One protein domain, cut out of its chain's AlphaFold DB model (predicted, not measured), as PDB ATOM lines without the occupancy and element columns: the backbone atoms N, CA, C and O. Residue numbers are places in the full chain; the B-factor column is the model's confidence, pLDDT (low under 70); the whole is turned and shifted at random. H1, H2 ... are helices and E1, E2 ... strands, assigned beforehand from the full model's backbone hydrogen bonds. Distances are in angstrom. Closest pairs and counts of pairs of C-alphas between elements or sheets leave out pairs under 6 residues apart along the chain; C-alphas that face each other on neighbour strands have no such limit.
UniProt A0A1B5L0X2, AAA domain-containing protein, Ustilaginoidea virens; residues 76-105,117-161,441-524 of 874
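What this domain is: This is residues 76 to 105, 117 to 161 and 441 to 524 of the 874 residues of the protein "AAA domain-containing protein" of Ustilaginoidea virens (UniProt A0A1B5L0X2). Helix H5 runs through the core, with H1 and H3 beside it as a three-helix bundle and H6 and H7 packed elsewhere along it; short H2 packs on H3, and short H4 on H7. At one end lie a two-stranded antiparallel sheet, E1 - E2, and the long unnamed link of residues 487 to 517. The printed part has 159 residues, ordered E1 H1 H2 H3 H4 H5 H6 H7 E2, and is mostly helix, with under half of the residues in named elements. It is compact, with a radius of gyration of the C-alphas of 15.7 A, spanning 46 by 36 by 26 A.

Where its parts are: Find C-alpha 76 at (166.545, 202.744, 219.904), where E1, residues 76 to 80, begins. Next come H1, residues 81 to 91, H2, 97 to 101, H3, 121 to 132 and 17.0 A long, and H4, 147 to 150. H5, residues 442 to 455, runs 19.9 A; H6, 462 to 471, and H7, 476 to 486, follow. E2, residues 518 to 523, ends at C-alpha 523, (171.646, 204.373, 223.163).

How they stand to each other: Start at the hub, H5: H3 touches it at Val 123 and Leu 448, the closest C-alphas, 5.4 A, at a shallow tilt of 21 degrees, the same way. H6 touches H5 at a steep 64 degrees, opposite ways, with C-alphas 446 and 466 closest, 6.1 A. In the sheet, N 77 and O 521 are 2.8 A apart, within hydrogen-bond range. Every O i to N i+4 pair is within range in H2, H5, H6 and H7, against 5 of 7 in H1 and 6 of 8 in H3; H4 is too short for one.

The domain as a whole: The farthest C-alphas, of His 473 and Pro 506, are 48.2 A apart. Cuts leave gaps of 10.0 A between C-alphas 105 and 117 and 8.2 A between 161 and 441. The links H3 to H4 and H7 to E2 are long; residues 104 to 105 have pLDDT under 70.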
ATOM      1  N   LYS A  76     167.357 201.723 220.577       92.06
ATOM      2  CA  LYS A  76     166.545 202.744 219.904       92.06
ATOM      3  C   LYS A  76     165.447 203.254 220.829       92.06
ATOM      4  O   LYS A  76     164.635 202.467 221.312       92.06
ATOM      5  N   HIS A  77     165.373 204.572 220.993       92.19
ATOM      6  CA  HIS A  77     164.416 205.253 221.867       92.19
ATOM      7  C   HIS A  77     163.747 206.433 221.154       92.19
ATOM      8  O   HIS A  77     164.327 207.062 220.267       92.19
ATOM      9  N   PHE A  78     162.517 206.742 221.564       92.00
ATOM     10  CA  PHE A  78     161.768 207.910 221.102       92.00
ATOM     11  C   PHE A  78     161.345 208.741 222.309       92.00
ATOM     12  O   PHE A  78     160.398 208.401 223.019       92.00
ATOM     13  N   GLU A  79     162.072 209.820 222.568       92.56
ATOM     14  CA  GLU A  79     161.945 210.592 223.804       92.56
ATOM     15  C   GLU A  79     161.998 212.094 223.536       92.56
ATOM     16  O   GLU A  79     162.552 212.547 222.538       92.56
ATOM     17  N   THR A  80     161.415 212.892 224.427       93.81
ATOM     18  CA  THR A  80     161.460 214.356 224.334       93.81
ATOM     19  C   THR A  80     162.742 214.918 224.944       93.81
ATOM     20  O   THR A  80     163.398 214.270 225.757       93.81
ATOM     21  N   GLY A  81     163.108 216.148 224.571       92.62
ATOM     22  CA  GLY A  81     164.323 216.812 225.068       92.62
ATOM     23  C   GLY A  81     164.470 216.808 226.604       92.62
ATOM     24  O   GLY A  81     165.537 216.444 227.100       92.62
ATOM     25  N   PRO A  82     163.419 217.130 227.384       93.25
ATOM     26  CA  PRO A  82     163.476 217.049 228.848       93.25
ATOM     27  C   PRO A  82     163.653 215.623 229.396       93.25
ATOM     28  O   PRO A  82     164.342 215.429 230.398       93.25
ATOM     29  N   LYS A  83     163.074 214.606 228.741       93.94
ATOM     30  CA  LYS A  83     163.299 213.195 229.109       93.94
ATOM     31  C   LYS A  83     164.753 212.791 228.856       93.94
ATOM     32  O   LYS A  83     165.383 212.214 229.740       93.94
ATOM     33  N   LEU A  84     165.314 213.217 227.724       93.81
ATOM     34  CA  LEU A  84     166.724 213.022 227.391       93.81
ATOM     35  C   LEU A  84     167.660 213.707 228.403       93.81
ATOM     36  O   LEU A  84     168.637 213.096 228.835       93.81
ATOM     37  N   GLN A  85     167.342 214.930 228.850       93.50
ATOM     38  CA  GLN A  85     168.078 215.604 229.930       93.50
ATOM     39  C   GLN A  85     168.097 214.770 231.214       93.50
ATOM     40  O   GLN A  85     169.155 214.585 231.816       93.50
ATOM     41  N   HIS A  86     166.943 214.238 231.622       92.56
ATOM     42  CA  HIS A  86     166.859 213.378 232.799       92.56
ATOM     43  C   HIS A  86     167.680 212.091 232.627       92.56
ATOM     44  O   HIS A  86     168.345 211.664 233.570       92.56
ATOM     45  N   ARG A  87     167.662 211.496 231.428       92.94
ATOM     46  CA  ARG A  87     168.368 210.250 231.113       92.94
ATOM     47  C   ARG A  87     169.889 210.398 231.117       92.94
ATOM     48  O   ARG A  87     170.567 209.503 231.607       92.94
ATOM     49  N   ILE A  88     170.429 211.510 230.613       94.38
ATOM     50  CA  ILE A  88     171.886 211.721 230.566       94.38
ATOM     51  C   ILE A  88     172.478 212.193 231.895       94.38
ATOM     52  O   ILE A  88     173.654 211.965 232.163       94.38
ATOM     53  N   ARG A  89     171.675 212.823 232.757       93.56
ATOM     54  CA  ARG A  89     172.122 213.419 234.026       93.56
ATOM     55  C   ARG A  89     172.961 212.489 234.923       93.56
ATOM     56  O   ARG A  89     173.948 212.980 235.457       93.56
ATOM     57  N   PRO A  90     172.649 211.185 235.090       94.12
ATOM     58  CA  PRO A  90     173.473 210.272 235.893       94.12
ATOM     59  C   PRO A  90     174.870 210.011 235.316       94.12
ATOM     60  O   PRO A  90     175.739 209.534 236.036       94.12
ATOM     61  N   GLN A  91     175.087 210.299 234.027       94.12
ATOM     62  CA  GLN A  91     176.377 210.135 233.353       94.12
ATOM     63  C   GLN A  91     177.278 211.372 233.501       94.12
ATOM     64  O   GLN A  91     178.456 211.298 233.156       94.12
ATOM     65  N   LEU A  92     176.752 212.503 233.990       93.69
ATOM     66  CA  LEU A  92     177.489 213.762 234.151       93.69
ATOM     67  C   LEU A  92     178.136 213.866 235.537       93.69
ATOM     68  O   LEU A  92     177.629 213.306 236.507       93.69
ATOM     69  N   THR A  93     179.228 214.629 235.648       90.50
ATOM     70  CA  THR A  93     179.911 214.862 236.935       90.50
ATOM     71  C   THR A  93     179.015 215.635 237.900       90.50
ATOM     72  O   THR A  93     178.871 215.281 239.068       90.50
ATOM     73  N   VAL A  94     178.396 216.707 237.398       86.38
ATOM     74  CA  VAL A  94     177.419 217.505 238.137       86.38
ATOM     75  C   VAL A  94     176.036 216.952 237.828       86.38
ATOM     76  O   VAL A  94     175.585 216.999 236.690       86.38
ATOM     77  N   THR A  95     175.351 216.434 238.844       85.06
ATOM     78  CA  THR A  95     174.031 215.805 238.682       85.06
ATOM     79  C   THR A  95     172.877 216.707 239.115       85.06
ATOM     80  O   THR A  95     171.727 216.433 238.769       85.06
ATOM     81  N   SER A  96     173.144 217.796 239.845       85.12
ATOM     82  CA  SER A  96     172.109 218.765 240.218       85.12
ATOM     83  C   SER A  96     171.631 219.540 238.979       85.12
ATOM     84  O   SER A  96     172.456 220.156 238.300       85.12
ATOM     85  N   PRO A  97     170.316 219.559 238.670       81.25
ATOM     86  CA  PRO A  97     169.777 220.319 237.541       81.25
ATOM     87  C   PRO A  97     170.068 221.821 237.605       81.25
ATOM     88  O   PRO A  97     170.306 222.421 236.561       81.25
ATOM     89  N   LEU A  98     170.062 222.411 238.805       82.50
ATOM     90  CA  LEU A  98     170.326 223.840 239.009       82.50
ATOM     91  C   LEU A  98     171.804 224.156 238.764       82.50
ATOM     92  O   LEU A  98     172.122 225.020 237.952       82.50
ATOM     93  N   ALA A  99     172.705 223.355 239.340       83.31
ATOM     94  CA  ALA A  99     174.141 223.505 239.109       83.31
ATOM     95  C   ALA A  99     174.522 223.268 237.633       83.31
ATOM     96  O   ALA A  99     175.395 223.955 237.103       83.31
ATOM     97  N   LEU A 100     173.835 222.348 236.939       85.44
ATOM     98  CA  LEU A 100     173.961 222.161 235.489       85.44
ATOM     99  C   LEU A 100     173.406 223.344 234.692       85.44
ATOM    100  O   LEU A 100     173.972 223.689 233.660       85.44
ATOM    101  N   ALA A 101     172.335 223.991 235.153       81.38
ATOM    102  CA  ALA A 101     171.816 225.217 234.549       81.38
ATOM    103  C   ALA A 101     172.705 226.448 234.820       81.38
ATOM    104  O   ALA A 101     172.520 227.477 234.172       81.38
ATOM    105  N   GLY A 102     173.689 226.329 235.721       74.31
ATOM    106  CA  GLY A 102     174.540 227.436 236.158       74.31
ATOM    107  C   GLY A 102     173.866 228.345 237.189       74.31
ATOM    108  O   GLY A 102     174.287 229.488 237.348       74.31
ATOM    109  N   GLU A 103     172.821 227.856 237.861       75.12
ATOM    110  CA  GLU A 103     172.116 228.556 238.935       75.12
ATOM    111  C   GLU A 103     172.560 228.023 240.304       75.12
ATOM    112  O   GLU A 103     172.753 226.819 240.489       75.12
ATOM    113  N   GLU A 104     172.728 228.929 241.268       62.69
ATOM    114  CA  GLU A 104     173.022 228.572 242.656       62.69
ATOM    115  C   GLU A 104     171.748 228.047 243.335       62.69
ATOM    116  O   GLU A 104     170.688 228.676 243.286       62.69
ATOM    117  N   ASP A 105     171.844 226.870 243.954       58.59
ATOM    118  CA  ASP A 105     170.729 226.252 244.666       58.59
ATOM    119  C   ASP A 105     170.577 226.883 246.057       58.59
ATOM    120  O   ASP A 105     171.202 226.461 247.027       58.59
ATOM    121  N   ALA A 117     179.388 222.530 243.162       74.06
ATOM    122  CA  ALA A 117     180.035 223.483 242.274       74.06
ATOM    123  C   ALA A 117     179.248 223.614 240.959       74.06
ATOM    124  O   ALA A 117     178.841 222.612 240.362       74.06
ATOM    125  N   ALA A 118     179.046 224.855 240.509       82.44
ATOM    126  CA  ALA A 118     178.392 225.130 239.239       82.44
ATOM    127  C   ALA A 118     179.127 224.421 238.091       82.44
ATOM    128  O   ALA A 118     180.362 224.382 238.050       82.44
ATOM    129  N   ALA A 119     178.364 223.865 237.149       87.56
ATOM    130  CA  ALA A 119     178.939 223.222 235.979       87.56
ATOM    131  C   ALA A 119     179.694 224.241 235.110       87.56
ATOM    132  O   ALA A 119     179.418 225.443 235.111       87.56
ATOM    133  N   HIS A 120     180.664 223.749 234.339       91.69
ATOM    134  CA  HIS A 120     181.403 224.594 233.408       91.69
ATOM    135  C   HIS A 120     180.442 225.253 232.391       91.69
ATOM    136  O   HIS A 120     179.571 224.554 231.869       91.69
ATOM    137  N   PRO A 121     180.597 226.542 232.018       92.12
ATOM    138  CA  PRO A 121     179.618 227.243 231.173       92.12
ATOM    139  C   PRO A 121     179.304 226.553 229.838       92.12
ATOM    140  O   PRO A 121     178.162 226.579 229.376       92.12
ATOM    141  N   SER A 122     180.294 225.889 229.233       92.88
ATOM    142  CA  SER A 122     180.089 225.080 228.020       92.88
ATOM    143  C   SER A 122     179.160 223.880 228.273       92.88
ATOM    144  O   SER A 122     178.213 223.652 227.520       92.88
ATOM    145  N   VAL A 123     179.358 223.168 229.388       94.38
ATOM    146  CA  VAL A 123     178.509 222.044 229.823       94.38
ATOM    147  C   VAL A 123     177.085 222.544 230.072       94.38
ATOM    148  O   VAL A 123     176.137 221.983 229.526       94.38
ATOM    149  N   SER A 124     176.922 223.658 230.789       94.00
ATOM    150  CA  SER A 124     175.606 224.255 231.035       94.00
ATOM    151  C   SER A 124     174.878 224.635 229.747       94.00
ATOM    152  O   SER A 124     173.704 224.297 229.571       94.00
ATOM    153  N   ARG A 125     175.574 225.273 228.794       93.81
ATOM    154  CA  ARG A 125     175.005 225.632 227.486       93.81
ATOM    155  C   ARG A 125     174.485 224.402 226.745       93.81
ATOM    156  O   ARG A 125     173.359 224.422 226.243       93.81
ATOM    157  N   HIS A 126     175.287 223.343 226.668       94.81
ATOM    158  CA  HIS A 126     174.916 222.133 225.938       94.81
ATOM    159  C   HIS A 126     173.855 221.302 226.656       94.81
ATOM    160  O   HIS A 126     172.994 220.736 225.985       94.81
ATOM    161  N   TYR A 127     173.835 221.299 227.988       95.19
ATOM    162  CA  TYR A 127     172.776 220.665 228.767       95.19
ATOM    163  C   TYR A 127     171.431 221.370 228.563       95.19
ATOM    164  O   TYR A 127     170.440 220.723 228.230       95.19
ATOM    165  N   LEU A 128     171.385 222.704 228.662       93.69
ATOM    166  CA  LEU A 128     170.165 223.485 228.413       93.69
ATOM    167  C   LEU A 128     169.683 223.377 226.957       93.69
ATOM    168  O   LEU A 128     168.479 223.433 226.688       93.69
ATOM    169  N   SER A 129     170.614 223.197 226.018       94.31
ATOM    170  CA  SER A 129     170.320 222.969 224.603       94.31
ATOM    171  C   SER A 129     169.521 221.683 224.359       94.31
ATOM    172  O   SER A 129     168.641 221.691 223.498       94.31
ATOM    173  N   LEU A 130     169.726 220.623 225.152       93.62
ATOM    174  CA  LEU A 130     169.026 219.340 224.981       93.62
ATOM    175  C   LEU A 130     167.503 219.463 225.051       93.62
ATOM    176  O   LEU A 130     166.804 218.758 224.332       93.62
ATOM    177  N   ALA A 131     166.962 220.373 225.864       89.56
ATOM    178  CA  ALA A 131     165.518 220.595 225.903       89.56
ATOM    179  C   ALA A 131     165.003 221.280 224.623       89.56
ATOM    180  O   ALA A 131     163.922 220.960 224.139       89.56
ATOM    181  N   LYS A 132     165.778 222.214 224.051       87.94
ATOM    182  CA  LYS A 132     165.280 223.201 223.071       87.94
ATOM    183  C   LYS A 132     165.725 222.956 221.628       87.94
ATOM    184  O   LYS A 132     164.979 223.254 220.702       87.94
ATOM    185  N   GLN A 133     166.946 222.471 221.407       90.06
ATOM    186  CA  GLN A 133     167.533 222.341 220.072       90.06
ATOM    187  C   GLN A 133     167.409 220.916 219.544       90.06
ATOM    188  O   GLN A 133     167.947 220.001 220.152       90.06
ATOM    189  N   LEU A 134     166.728 220.746 218.413       90.25
ATOM    190  CA  LEU A 134     166.655 219.485 217.667       90.25
ATOM    191  C   LEU A 134     167.912 219.255 216.815       90.25
ATOM    192  O   LEU A 134     168.449 220.228 216.267       90.25
ATOM    193  N   SER A 135     168.320 217.991 216.664       91.50
ATOM    194  CA  SER A 135     169.441 217.593 215.802       91.50
ATOM    195  C   SER A 135     169.105 217.773 214.313       91.50
ATOM    196  O   SER A 135     167.952 218.014 213.931       91.50
ATOM    197  N   ALA A 136     170.114 217.668 213.440       90.12
ATOM    198  CA  ALA A 136     169.887 217.707 211.993       90.12
ATOM    199  C   ALA A 136     168.998 216.536 211.534       90.12
ATOM    200  O   ALA A 136     168.100 216.740 210.712       90.12
ATOM    201  N   TYR A 137     169.188 215.359 212.143       89.62
ATOM    202  CA  TYR A 137     168.382 214.163 211.904       89.62
ATOM    203  C   TYR A 137     166.917 214.370 212.305       89.62
ATOM    204  O   TYR A 137     166.015 214.124 211.503       89.62
ATOM    205  N   ASP A 138     166.664 214.925 213.497       89.31
ATOM    206  CA  ASP A 138     165.305 215.219 213.970       89.31
ATOM    207  C   ASP A 138     164.556 216.173 213.029       89.31
ATOM    208  O   ASP A 138     163.348 216.036 212.829       89.31
ATOM    209  N   ARG A 139     165.281 217.125 212.433       88.69
ATOM    210  CA  ARG A 139     164.756 218.097 211.462       88.69
ATOM    211  C   ARG A 139     164.634 217.540 210.043       88.69
ATOM    212  O   ARG A 139     164.147 218.257 209.172       88.69
ATOM    213  N   SER A 140     165.080 216.305 209.802       87.69
ATOM    214  CA  SER A 140     165.183 215.707 208.464       87.69
ATOM    215  C   SER A 140     166.012 216.573 207.502       87.69
ATOM    216  O   SER A 140     165.660 216.769 206.341       87.69
ATOM    217  N   THR A 141     167.114 217.121 208.013       89.44
ATOM    218  CA  THR A 141     168.083 217.949 207.280       89.44
ATOM    219  C   THR A 141     169.470 217.314 207.331       89.44
ATOM    220  O   THR A 141     169.754 216.514 208.218       89.44
ATOM    221  N   CYS A 142     170.354 217.681 206.406       86.44
ATOM    222  CA  CYS A 142     171.742 217.222 206.425       86.44
ATOM    223  C   CYS A 142     172.611 218.167 207.265       86.44
ATOM    224  O   CYS A 142     172.509 219.387 207.119       86.44
ATOM    225  N   GLU A 143     173.482 217.609 208.106       90.38
ATOM    226  CA  GLU A 143     174.519 218.378 208.798       90.38
ATOM    227  C   GLU A 143     175.723 218.574 207.869       90.38
ATOM    228  O   GLU A 143     176.211 217.621 207.263       90.38
ATOM    229  N   GLY A 144     176.170 219.822 207.727       90.69
ATOM    230  CA  GLY A 144     177.282 220.193 206.845       90.69
ATOM    231  C   GLY A 144     178.571 220.528 207.592       90.69
ATOM    232  O   GLY A 144     179.612 220.697 206.959       90.69
ATOM    233  N   LEU A 145     178.512 220.657 208.920       93.88
ATOM    234  CA  LEU A 145     179.650 221.010 209.762       93.88
ATOM    235  C   LEU A 145     180.094 219.815 210.604       93.88
ATOM    236  O   LEU A 145     179.279 219.121 211.206       93.88
ATOM    237  N   ALA A 146     181.407 219.627 210.724       94.81
ATOM    238  CA  ALA A 146     181.954 218.690 211.701       94.81
ATOM    239  C   ALA A 146     181.616 219.150 213.130       94.81
ATOM    240  O   ALA A 146     181.596 220.355 213.413       94.81
ATOM    241  N   TRP A 147     181.438 218.205 214.058       95.94
ATOM    242  CA  TRP A 147     181.094 218.515 215.454       95.94
ATOM    243  C   TRP A 147     182.085 219.484 216.113       95.94
ATOM    244  O   TRP A 147     181.668 220.397 216.821       95.94
ATOM    245  N   ASN A 148     183.377 219.377 215.785       95.62
ATOM    246  CA  ASN A 148     184.416 220.305 216.247       95.62
ATOM    247  C   ASN A 148     184.120 221.777 215.921       95.62
ATOM    248  O   ASN A 148     184.478 222.660 216.692       95.62
ATOM    249  N   GLN A 149     183.493 222.051 214.774       94.56
ATOM    250  CA  GLN A 149     183.137 223.406 214.344       94.56
ATOM    251  C   GLN A 149     181.757 223.810 214.871       94.56
ATOM    252  O   GLN A 149     181.586 224.932 215.347       94.56
ATOM    253  N   LYS A 150     180.786 222.890 214.826       94.31
ATOM    254  CA  LYS A 150     179.410 223.109 215.297       94.31
ATOM    255  C   LYS A 150     179.350 223.430 216.793       94.31
ATOM    256  O   LYS A 150     178.621 224.334 217.204       94.31
ATOM    257  N   TYR A 151     180.143 222.719 217.590       95.31
ATOM    258  CA  TYR A 151     180.196 222.841 219.046       95.31
ATOM    259  C   TYR A 151     181.407 223.643 219.547       95.31
ATOM    260  O   TYR A 151     181.660 223.680 220.749       95.31
ATOM    261  N   ALA A 152     182.130 224.337 218.658       94.94
ATOM    262  CA  ALA A 152     183.240 225.206 219.044       94.94
ATOM    263  C   ALA A 152     182.800 226.273 220.074       94.94
ATOM    264  O   ALA A 152     181.697 226.825 219.952       94.94
ATOM    265  N   PRO A 153     183.653 226.621 221.058       94.88
ATOM    266  CA  PRO A 153     183.306 227.570 222.115       94.88
ATOM    267  C   PRO A 153     182.997 228.956 221.544       94.88
ATOM    268  O   PRO A 153     183.753 229.484 220.720       94.88
ATOM    269  N   VAL A 154     181.881 229.563 221.973       91.50
ATOM    270  CA  VAL A 154     181.436 230.868 221.445       91.50
ATOM    271  C   VAL A 154     181.890 232.086 222.221       91.50
ATOM    272  O   VAL A 154     181.978 233.167 221.637       91.50
ATOM    273  N   SER A 155     182.254 231.885 223.479       93.12
ATOM    274  CA  SER A 155     182.716 232.913 224.401       93.12
ATOM    275  C   SER A 155     183.947 232.438 225.165       93.12
ATOM    276  O   SER A 155     184.234 231.240 225.230       93.12
ATOM    277  N   SER A 156     184.668 233.375 225.773       92.31
ATOM    278  CA  SER A 156     185.852 233.104 226.582       92.31
ATOM    279  C   SER A 156     185.537 232.199 227.783       92.31
ATOM    280  O   SER A 156     186.393 231.439 228.219       92.31
ATOM    281  N   GLY A 157     184.305 232.244 228.304       90.00
ATOM    282  CA  GLY A 157     183.856 231.399 229.415       90.00
ATOM    283  C   GLY A 157     183.576 229.940 229.042       90.00
ATOM    284  O   GLY A 157     183.484 229.101 229.929       90.00
ATOM    285  N   GLU A 158     183.438 229.619 227.754       92.31
ATOM    286  CA  GLU A 158     183.188 228.248 227.281       92.31
ATOM    287  C   GLU A 158     184.468 227.462 226.982       92.31
ATOM    288  O   GLU A 158     184.409 226.264 226.699       92.31
ATOM    289  N   VAL A 159     185.626 228.115 227.035       93.38
ATOM    290  CA  VAL A 159     186.922 227.486 226.796       93.38
ATOM    291  C   VAL A 159     187.308 226.621 227.998       93.38
ATOM    292  O   VAL A 159     187.355 227.106 229.122       93.38
ATOM    293  N   MET A 160     187.668 225.362 227.741       90.69
ATOM    294  CA  MET A 160     188.057 224.365 228.750       90.69
ATOM    295  C   MET A 160     189.500 224.566 229.259       90.69
ATOM    296  O   MET A 160     190.309 223.643 229.236       90.69
ATOM    297  N   GLN A 161     189.844 225.789 229.666       90.06
ATOM    298  CA  GLN A 161     191.172 226.187 230.152       90.06
ATOM    299  C   GLN A 161     191.074 226.953 231.471       90.06
ATOM    300  O   GLN A 161     189.987 227.329 231.912       90.06
ATOM    301  N   PRO A 441     190.577 219.353 231.656       89.69
ATOM    302  CA  PRO A 441     190.298 218.480 232.790       89.69
ATOM    303  C   PRO A 441     189.332 217.351 232.416       89.69
ATOM    304  O   PRO A 441     188.262 217.614 231.861       89.69
ATOM    305  N   LEU A 442     189.695 216.112 232.764       91.00
ATOM    306  CA  LEU A 442     188.971 214.903 232.358       91.00
ATOM    307  C   LEU A 442     187.463 214.947 232.679       91.00
ATOM    308  O   LEU A 442     186.683 214.697 231.762       91.00
ATOM    309  N   PRO A 443     187.004 215.326 233.894       92.38
ATOM    310  CA  PRO A 443     185.572 215.327 234.198       92.38
ATOM    311  C   PRO A 443     184.768 216.278 233.303       92.38
ATOM    312  O   PRO A 443     183.739 215.898 232.746       92.38
ATOM    313  N   SER A 444     185.275 217.496 233.112       92.19
ATOM    314  CA  SER A 444     184.600 218.535 232.336       92.19
ATOM    315  C   SER A 444     184.651 218.249 230.832       92.19
ATOM    316  O   SER A 444     183.677 218.505 230.123       92.19
ATOM    317  N   ALA A 445     185.775 217.724 230.327       95.19
ATOM    318  CA  ALA A 445     185.930 217.336 228.925       95.19
ATOM    319  C   ALA A 445     184.962 216.204 228.545       95.19
ATOM    320  O   ALA A 445     184.307 216.267 227.505       95.19
ATOM    321  N   VAL A 446     184.815 215.209 229.421       96.88
ATOM    322  CA  VAL A 446     183.902 214.077 229.221       96.88
ATOM    323  C   VAL A 446     182.443 214.520 229.293       96.88
ATOM    324  O   VAL A 446     181.665 214.140 228.420       96.88
ATOM    325  N   ASP A 447     182.073 215.371 230.259       96.31
ATOM    326  CA  ASP A 447     180.725 215.955 230.335       96.31
ATOM    327  C   ASP A 447     180.356 216.691 229.041       96.31
ATOM    328  O   ASP A 447     179.252 216.533 228.518       96.31
ATOM    329  N   LEU A 448     181.296 217.466 228.491       96.69
ATOM    330  CA  LEU A 448     181.110 218.149 227.216       96.69
ATOM    331  C   LEU A 448     180.888 217.151 226.070       96.69
ATOM    332  O   LEU A 448     179.917 217.298 225.332       96.69
ATOM    333  N   CYS A 449     181.739 216.132 225.931       97.75
ATOM    334  CA  CYS A 449     181.615 215.112 224.884       97.75
ATOM    335  C   CYS A 449     180.286 214.341 224.959       97.75
ATOM    336  O   CYS A 449     179.637 214.140 223.933       97.75
ATOM    337  N   LEU A 450     179.847 213.964 226.167       97.75
ATOM    338  CA  LEU A 450     178.554 213.313 226.400       97.75
ATOM    339  C   LEU A 450     177.390 214.200 225.944       97.75
ATOM    340  O   LEU A 450     176.478 213.739 225.260       97.75
ATOM    341  N   LEU A 451     177.427 215.489 226.288       97.19
ATOM    342  CA  LEU A 451     176.383 216.437 225.904       97.19
ATOM    343  C   LEU A 451     176.405 216.779 224.413       97.19
ATOM    344  O   LEU A 451     175.342 217.007 223.834       97.19
ATOM    345  N   VAL A 452     177.581 216.825 223.782       97.06
ATOM    346  CA  VAL A 452     177.714 216.977 222.327       97.06
ATOM    347  C   VAL A 452     177.033 215.800 221.627       97.06
ATOM    348  O   VAL A 452     176.122 216.028 220.834       97.06
ATOM    349  N   ALA A 453     177.377 214.564 222.001       97.25
ATOM    350  CA  ALA A 453     176.760 213.359 221.447       97.25
ATOM    351  C   ALA A 453     175.235 213.336 221.674       97.25
ATOM    352  O   ALA A 453     174.465 213.066 220.752       97.25
ATOM    353  N   ALA A 454     174.772 213.722 222.865       96.50
ATOM    354  CA  ALA A 454     173.346 213.749 223.181       96.50
ATOM    355  C   ALA A 454     172.563 214.824 222.421       96.50
ATOM    356  O   ALA A 454     171.413 214.589 222.052       96.50
ATOM    357  N   ASN A 455     173.166 215.985 222.137       95.81
ATOM    358  CA  ASN A 455     172.530 216.992 221.278       95.81
ATOM    359  C   ASN A 455     172.359 216.497 219.832       95.81
ATOM    360  O   ASN A 455     171.501 217.018 219.120       95.81
ATOM    361  N   GLU A 456     173.124 215.487 219.422       95.25
ATOM    362  CA  GLU A 456     173.016 214.836 218.113       95.25
ATOM    363  C   GLU A 456     172.125 213.586 218.142       95.25
ATOM    364  O   GLU A 456     171.853 213.006 217.097       95.25
ATOM    365  N   GLY A 457     171.592 213.222 219.314       94.25
ATOM    366  CA  GLY A 457     170.677 212.093 219.491       94.25
ATOM    367  C   GLY A 457     171.331 210.826 220.045       94.25
ATOM    368  O   GLY A 457     170.707 209.772 220.011       94.25
ATOM    369  N   HIS A 458     172.552 210.896 220.576       95.62
ATOM    370  CA  HIS A 458     173.288 209.732 221.074       95.62
ATOM    371  C   HIS A 458     173.468 209.777 222.598       95.62
ATOM    372  O   HIS A 458     174.150 210.651 223.130       95.62
ATOM    373  N   VAL A 459     172.877 208.820 223.315       96.00
ATOM    374  CA  VAL A 459     173.104 208.614 224.754       96.00
ATOM    375  C   VAL A 459     174.227 207.604 224.922       96.00
ATOM    376  O   VAL A 459     174.092 206.453 224.514       96.00
ATOM    377  N   LEU A 460     175.332 208.046 225.517       96.69
ATOM    378  CA  LEU A 460     176.541 207.248 225.706       96.69
ATOM    379  C   LEU A 460     176.839 207.051 227.196       96.69
ATOM    380  O   LEU A 460     176.490 207.892 228.029       96.69
ATOM    381  N   GLN A 461     177.553 205.974 227.521       96.38
ATOM    382  CA  GLN A 461     178.080 205.754 228.868       96.38
ATOM    383  C   GLN A 461     179.304 206.628 229.138       96.38
ATOM    384  O   GLN A 461     180.231 206.693 228.324       96.38
ATOM    385  N   ARG A 462     179.380 207.196 230.347       95.81
ATOM    386  CA  ARG A 462     180.528 207.986 230.802       95.81
ATOM    387  C   ARG A 462     181.841 207.222 230.674       95.81
ATOM    388  O   ARG A 462     182.791 207.740 230.100       95.81
ATOM    389  N   ARG A 463     181.877 205.973 231.157       94.88
ATOM    390  CA  ARG A 463     183.085 205.129 231.130       94.88
ATOM    391  C   ARG A 463     183.641 204.960 229.715       94.88
ATOM    392  O   ARG A 463     184.846 205.032 229.538       94.88
ATOM    393  N   ALA A 464     182.780 204.788 228.710       95.62
ATOM    394  CA  ALA A 464     183.218 204.640 227.323       95.62
ATOM    395  C   ALA A 464     183.896 205.917 226.798       95.62
ATOM    396  O   ALA A 464     184.947 205.839 226.165       95.62
ATOM    397  N   VAL A 465     183.324 207.088 227.098       97.06
ATOM    398  CA  VAL A 465     183.871 208.387 226.677       97.06
ATOM    399  C   VAL A 465     185.136 208.754 227.461       97.06
ATOM    400  O   VAL A 465     186.063 209.307 226.877       97.06
ATOM    401  N   GLU A 466     185.223 208.408 228.750       95.81
ATOM    402  CA  GLU A 466     186.452 208.568 229.542       95.81
ATOM    403  C   GLU A 466     187.612 207.765 228.952       95.81
ATOM    404  O   GLU A 466     188.685 208.316 228.714       95.81
ATOM    405  N   SER A 467     187.385 206.478 228.685       94.69
ATOM    406  CA  SER A 467     188.364 205.596 228.053       94.69
ATOM    407  C   SER A 467     188.791 206.114 226.676       94.69
ATOM    408  O   SER A 467     189.977 206.141 226.354       94.69
ATOM    409  N   LEU A 468     187.837 206.604 225.875       95.56
ATOM    410  CA  LEU A 468     188.139 207.225 224.587       95.56
ATOM    411  C   LEU A 468     189.032 208.465 224.750       95.56
ATOM    412  O   LEU A 468     190.048 208.573 224.069       95.56
ATOM    413  N   TYR A 469     188.688 209.368 225.670       95.12
ATOM    414  CA  TYR A 469     189.462 210.584 225.928       95.12
ATOM    415  C   TYR A 469     190.903 210.268 226.364       95.12
ATOM    416  O   TYR A 469     191.846 210.888 225.868       95.12
ATOM    417  N   ARG A 470     191.093 209.248 227.217       92.88
ATOM    418  CA  ARG A 470     192.425 208.735 227.600       92.88
ATOM    419  C   ARG A 470     193.185 208.158 226.402       92.88
ATOM    420  O   ARG A 470     194.323 208.550 226.166       92.88
ATOM    421  N   SER A 471     192.535 207.330 225.580       91.44
ATOM    422  CA  SER A 471     193.137 206.724 224.373       91.44
ATOM    423  C   SER A 471     193.549 207.732 223.288       91.44
ATOM    424  O   SER A 471     194.258 207.392 222.340       91.44
ATOM    425  N   ARG A 472     193.067 208.977 223.383       92.56
ATOM    426  CA  ARG A 472     193.420 210.100 222.503       92.56
ATOM    427  C   ARG A 472     194.373 211.089 223.180       92.56
ATOM    428  O   ARG A 472     194.444 212.236 222.752       92.56
ATOM    429  N   HIS A 473     195.073 210.673 224.238       90.31
ATOM    430  CA  HIS A 473     196.011 211.512 225.000       90.31
ATOM    431  C   HIS A 473     195.392 212.841 225.458       90.31
ATOM    432  O   HIS A 473     196.011 213.897 225.362       90.31
ATOM    433  N   HIS A 474     194.131 212.789 225.899       92.56
ATOM    434  CA  HIS A 474     193.376 213.954 226.358       92.56
ATOM    435  C   HIS A 474     193.213 215.061 225.289       92.56
ATOM    436  O   HIS A 474     192.994 216.233 225.607       92.56
ATOM    437  N   ASP A 475     193.267 214.707 223.998       94.81
ATOM    438  CA  ASP A 475     192.925 215.608 222.896       94.81
ATOM    439  C   ASP A 475     191.395 215.654 222.712       94.81
ATOM    440  O   ASP A 475     190.749 214.719 222.217       94.81
ATOM    441  N   LEU A 476     190.799 216.785 223.099       95.19
ATOM    442  CA  LEU A 476     189.357 217.018 223.000       95.19
ATOM    443  C   LEU A 476     188.863 217.032 221.543       95.19
ATOM    444  O   LEU A 476     187.783 216.519 221.252       95.19
ATOM    445  N   ARG A 477     189.648 217.583 220.612       96.00
ATOM    446  CA  ARG A 477     189.292 217.653 219.186       96.00
ATOM    447  C   ARG A 477     189.339 216.268 218.544       96.00
ATOM    448  O   ARG A 477     188.459 215.946 217.749       96.00
ATOM    449  N   ALA A 478     190.329 215.446 218.879       96.25
ATOM    450  CA  ALA A 478     190.414 214.064 218.414       96.25
ATOM    451  C   ALA A 478     189.243 213.240 218.964       96.25
ATOM    452  O   ALA A 478     188.559 212.562 218.205       96.25
ATOM    453  N   THR A 479     188.934 213.393 220.254       97.12
ATOM    454  CA  THR A 479     187.815 212.704 220.918       97.12
ATOM    455  C   THR A 479     186.464 213.048 220.288       97.12
ATOM    456  O   THR A 479     185.687 212.154 219.966       97.12
ATOM    457  N   ILE A 480     186.184 214.333 220.047       97.50
ATOM    458  CA  ILE A 480     184.943 214.763 219.381       97.50
ATOM    459  C   ILE A 480     184.892 214.263 217.928       97.50
ATOM    460  O   ILE A 480     183.823 213.883 217.458       97.50
ATOM    461  N   SER A 481     186.025 214.235 217.217       97.06
ATOM    462  CA  SER A 481     186.099 213.681 215.853       97.06
ATOM    463  C   SER A 481     185.758 212.195 215.817       97.06
ATOM    464  O   SER A 481     184.998 211.769 214.952       97.06
ATOM    465  N   GLU A 482     186.285 211.427 216.769       96.25
ATOM    466  CA  GLU A 482     186.033 209.992 216.890       96.25
ATOM    467  C   GLU A 482     184.555 209.721 217.204       96.25
ATOM    468  O   GLU A 482     183.918 208.889 216.562       96.25
ATOM    469  N   LEU A 483     183.963 210.488 218.127       96.81
ATOM    470  CA  LEU A 483     182.533 210.390 218.415       96.81
ATOM    471  C   LEU A 483     181.679 210.764 217.200       96.81
ATOM    472  O   LEU A 483     180.731 210.048 216.904       96.81
ATOM    473  N   ASN A 484     182.030 211.824 216.468       95.25
ATOM    474  CA  ASN A 484     181.346 212.209 215.229       95.25
ATOM    475  C   ASN A 484     181.430 211.110 214.152       95.25
ATOM    476  O   ASN A 484     180.508 210.950 213.358       95.25
ATOM    477  N   PHE A 485     182.525 210.347 214.117       94.38
ATOM    478  CA  PHE A 485     182.668 209.209 213.213       94.38
ATOM    479  C   PHE A 485     181.749 208.046 213.620       94.38
ATOM    480  O   PHE A 485     180.926 207.617 212.811       94.38
ATOM    481  N   TRP A 486     181.829 207.576 214.871       93.00
ATOM    482  CA  TRP A 486     181.086 206.390 215.330       93.00
ATOM    483  C   TRP A 486     179.597 206.628 215.580       93.00
ATOM    484  O   TRP A 486     178.787 205.718 215.406       93.00
ATOM    485  N   CYS A 487     179.212 207.830 216.005       93.50
ATOM    486  CA  CYS A 487     177.828 208.154 216.329       93.50
ATOM    487  C   CYS A 487     177.019 208.401 215.054       93.50
ATOM    488  O   CYS A 487     176.795 209.536 214.642       93.50
ATOM    489  N   GLN A 488     176.570 207.311 214.438       89.19
ATOM    490  CA  GLN A 488     175.663 207.327 213.297       89.19
ATOM    491  C   GLN A 488     174.300 206.768 213.722       89.19
ATOM    492  O   GLN A 488     174.210 205.738 214.393       89.19
ATOM    493  N   ILE A 489     173.217 207.456 213.360       88.44
ATOM    494  CA  ILE A 489     171.854 206.971 213.614       88.44
ATOM    495  C   ILE A 489     171.511 205.893 212.582       88.44
ATOM    496  O   ILE A 489     171.817 206.039 211.400       88.44
ATOM    497  N   GLY A 490     170.850 204.818 213.015       83.19
ATOM    498  CA  GLY A 490     170.426 203.746 212.111       83.19
ATOM    499  C   GLY A 490     171.460 202.647 211.873       83.19
ATOM    500  O   GLY A 490     171.236 201.788 211.020       83.19
ATOM    501  N   VAL A 491     172.570 202.635 212.621       83.56
ATOM    502  CA  VAL A 491     173.568 201.556 212.555       83.56
ATOM    503  C   VAL A 491     172.904 200.213 212.868       83.56
ATOM    504  O   VAL A 491     172.210 200.067 213.871       83.56
ATOM    505  N   GLY A 492     173.107 199.235 211.983       76.81
ATOM    506  CA  GLY A 492     172.534 197.893 212.106       76.81
ATOM    507  C   GLY A 492     171.063 197.764 211.697       76.81
ATOM    508  O   GLY A 492     170.513 196.669 211.804       76.81
ATOM    509  N   ASP A 493     170.420 198.828 211.199       83.69
ATOM    510  CA  ASP A 493     169.063 198.726 210.655       83.69
ATOM    511  C   ASP A 493     169.055 198.015 209.294       83.69
ATOM    512  O   ASP A 493     169.632 198.480 208.308       83.69
ATOM    513  N   ARG A 494     168.315 196.907 209.220       77.38
ATOM    514  CA  ARG A 494     168.141 196.093 208.008       77.38
ATOM    515  C   ARG A 494     167.416 196.843 206.897       77.38
ATOM    516  O   ARG A 494     167.592 196.523 205.726       77.38
ATOM    517  N   ARG A 495     166.605 197.843 207.250       80.00
ATOM    518  CA  ARG A 495     165.834 198.657 206.299       80.00
ATOM    519  C   ARG A 495     166.551 199.954 205.920       80.00
ATOM    520  O   ARG A 495     165.913 200.882 205.425       80.00
ATOM    521  N   GLY A 496     167.862 200.032 206.158       75.50
ATOM    522  CA  GLY A 496     168.685 201.175 205.762       75.50
ATOM    523  C   GLY A 496     168.340 202.464 206.510       75.50
ATOM    524  O   GLY A 496     168.378 203.540 205.920       75.50
ATOM    525  N   GLY A 497     167.948 202.359 207.781       82.62
ATOM    526  CA  GLY A 497     167.585 203.487 208.643       82.62
ATOM    527  C   GLY A 497     166.091 203.828 208.648       82.62
ATOM    528  O   GLY A 497     165.674 204.704 209.407       82.62
ATOM    529  N   PHE A 498     165.259 203.158 207.840       82.81
ATOM    530  CA  PHE A 498     163.822 203.443 207.791       82.81
ATOM    531  C   PHE A 498     163.123 203.175 209.125       82.81
ATOM    532  O   PHE A 498     162.206 203.912 209.488       82.81
ATOM    533  N   ASP A 499     163.555 202.166 209.886       83.94
ATOM    534  CA  ASP A 499     162.935 201.898 211.182       83.94
ATOM    535  C   ASP A 499     163.246 203.018 212.173       83.94
ATOM    536  O   ASP A 499     162.437 203.310 213.050       83.94
ATOM    537  N   TRP A 500     164.369 203.712 212.012       88.75
ATOM    538  CA  TRP A 500     164.769 204.843 212.846       88.75
ATOM    539  C   TRP A 500     164.039 206.144 212.511       88.75
ATOM    540  O   TRP A 500     164.225 207.146 213.203       88.75
ATOM    541  N   PHE A 501     163.199 206.160 211.478       85.38
ATOM    542  CA  PHE A 501     162.423 207.336 211.115       85.38
ATOM    543  C   PHE A 501     161.201 207.499 212.029       85.38
ATOM    544  O   PHE A 501     160.379 206.594 212.169       85.38
ATOM    545  N   TYR A 502     161.047 208.678 212.632       85.62
ATOM    546  CA  TYR A 502     159.846 209.024 213.392       85.62
ATOM    547  C   TYR A 502     158.852 209.769 212.495       85.62
ATOM    548  O   TYR A 502     159.188 210.799 211.911       85.62
ATOM    549  N   SER A 503     157.616 209.272 212.381       84.94
ATOM    550  CA  SER A 503     156.594 209.924 211.553       84.94
ATOM    551  C   SER A 503     156.141 211.245 212.179       84.94
ATOM    552  O   SER A 503     155.490 211.255 213.221       84.94
ATOM    553  N   ARG A 504     156.452 212.363 211.512       85.56
ATOM    554  CA  ARG A 504     156.082 213.730 211.937       85.56
ATOM    555  C   ARG A 504     154.867 214.305 211.193       85.56
ATOM    556  O   ARG A 504     154.650 215.517 211.175       85.56
ATOM    557  N   TRP A 505     154.092 213.450 210.522       81.25
ATOM    558  CA  TRP A 505     152.880 213.836 209.795       81.25
ATOM    559  C   TRP A 505     151.645 213.079 210.310       81.25
ATOM    560  O   TRP A 505     151.712 211.851 210.413       81.25
ATOM    561  N   PRO A 506     150.499 213.758 210.545       86.25
ATOM    562  CA  PRO A 506     150.249 215.204 210.419       86.25
ATOM    563  C   PRO A 506     150.888 216.034 211.550       86.25
ATOM    564  O   PRO A 506     151.161 215.517 212.626       86.25
ATOM    565  N   ARG A 507     151.127 217.335 211.317       80.81
ATOM    566  CA  ARG A 507     151.812 218.218 212.288       80.81
ATOM    567  C   ARG A 507     151.166 218.153 213.676       80.81
ATOM    568  O   ARG A 507     149.952 218.316 213.786       80.81
ATOM    569  N   GLY A 508     151.990 217.987 214.712       80.25
ATOM    570  CA  GLY A 508     151.534 217.839 216.095       80.25
ATOM    571  C   GLY A 508     151.328 216.388 216.536       80.25
ATOM    572  O   GLY A 508     150.969 216.168 217.685       80.25
ATOM    573  N   CYS A 509     151.571 215.396 215.670       85.62
ATOM    574  CA  CYS A 509     151.674 213.995 216.095       85.62
ATOM    575  C   CYS A 509     153.016 213.670 216.767       85.62
ATOM    576  O   CYS A 509     153.148 212.622 217.388       85.62
ATOM    577  N   ASP A 510     154.009 214.549 216.620       87.69
ATOM    578  CA  ASP A 510     155.378 214.379 217.097       87.69
ATOM    579  C   ASP A 510     155.694 215.159 218.368       87.69
ATOM    580  O   ASP A 510     156.862 215.398 218.667       87.69
ATOM    581  N   VAL A 511     154.663 215.540 219.119       90.25
ATOM    582  CA  VAL A 511     154.794 216.161 220.436       90.25
ATOM    583  C   VAL A 511     154.204 215.260 221.514       90.25
ATOM    584  O   VAL A 511     153.249 214.524 221.267       90.25
ATOM    585  N   ASP A 512     154.781 215.302 222.711       87.81
ATOM    586  CA  ASP A 512     154.232 214.610 223.874       87.81
ATOM    587  C   ASP A 512     153.063 215.382 224.521       87.81
ATOM    588  O   ASP A 512     152.650 216.448 224.061       87.81
ATOM    589  N   GLU A 513     152.530 214.848 225.624       88.25
ATOM    590  CA  GLU A 513     151.433 215.458 226.397       88.25
ATOM    591  C   GLU A 513     151.741 216.882 226.896       88.25
ATOM    592  O   GLU A 513     150.823 217.636 227.221       88.25
ATOM    593  N   ARG A 514     153.024 217.260 226.970       86.19
ATOM    594  CA  ARG A 514     153.495 218.576 227.424       86.19
ATOM    595  C   ARG A 514     153.778 219.527 226.260       86.19
ATOM    596  O   ARG A 514     154.079 220.694 226.499       86.19
ATOM    597  N   GLY A 515     153.630 219.060 225.018       86.88
ATOM    598  CA  GLY A 515     153.929 219.821 223.809       86.88
ATOM    599  C   GLY A 515     155.407 219.795 223.412       86.88
ATOM    600  O   GLY A 515     155.801 220.558 222.529       86.88
ATOM    601  N   ASP A 516     156.222 218.937 224.034       89.31
ATOM    602  CA  ASP A 516     157.638 218.805 223.705       89.31
ATOM    603  C   ASP A 516     157.828 217.863 222.512       89.31
ATOM    604  O   ASP A 516     157.244 216.782 222.454       89.31
ATOM    605  N   VAL A 517     158.673 218.255 221.555       90.06
ATOM    606  CA  VAL A 517     158.918 217.466 220.338       90.06
ATOM    607  C   VAL A 517     159.692 216.186 220.667       90.06
ATOM    608  O   VAL A 517     160.754 216.227 221.296       90.06
ATOM    609  N   VAL A 518     159.171 215.051 220.197       91.44
ATOM    610  CA  VAL A 518     159.787 213.726 220.299       91.44
ATOM    611  C   VAL A 518     160.970 213.628 219.336       91.44
ATOM    612  O   VAL A 518     160.890 214.004 218.159       91.44
ATOM    613  N   ARG A 519     162.084 213.117 219.855       91.88
ATOM    614  CA  ARG A 519     163.366 212.942 219.173       91.88
ATOM    615  C   ARG A 519     163.674 211.474 218.987       91.88
ATOM    616  O   ARG A 519     163.213 210.635 219.762       91.88
ATOM    617  N   VAL A 520     164.486 211.184 217.981       92.50
ATOM    618  CA  VAL A 520     165.063 209.851 217.808       92.50
ATOM    619  C   VAL A 520     166.374 209.807 218.570       92.50
ATOM    620  O   VAL A 520     167.262 210.617 218.320       92.50
ATOM    621  N   VAL A 521     166.475 208.880 219.518       93.88
ATOM    622  CA  VAL A 521     167.646 208.745 220.379       93.88
ATOM    623  C   VAL A 521     168.212 207.341 220.239       93.88
ATOM    624  O   VAL A 521     167.495 206.355 220.413       93.88
ATOM    625  N   SER A 522     169.500 207.246 219.934       94.38
ATOM    626  CA  SER A 522     170.245 205.996 219.996       94.38
ATOM    627  C   SER A 522     170.965 205.878 221.335       94.38
ATOM    628  O   SER A 522     171.610 206.828 221.776       94.38
ATOM    629  N   GLU A 523     170.910 204.712 221.951       94.06
ATOM    630  CA  GLU A 523     171.646 204.373 223.163       94.06
ATOM    631  C   GLU A 523     172.842 203.485 222.822       94.06
ATOM    632  O   GLU A 523     172.715 202.549 222.032       94.06
ATOM    633  N   ASP A 524     173.989 203.785 223.430       91.81
ATOM    634  CA  ASP A 524     175.224 203.003 223.337       91.81
ATOM    635  C   ASP A 524     175.707 202.771 221.890       91.81
ATOM    636  O   ASP A 524     176.251 201.715 221.560       91.81
TER     637      ASP A 524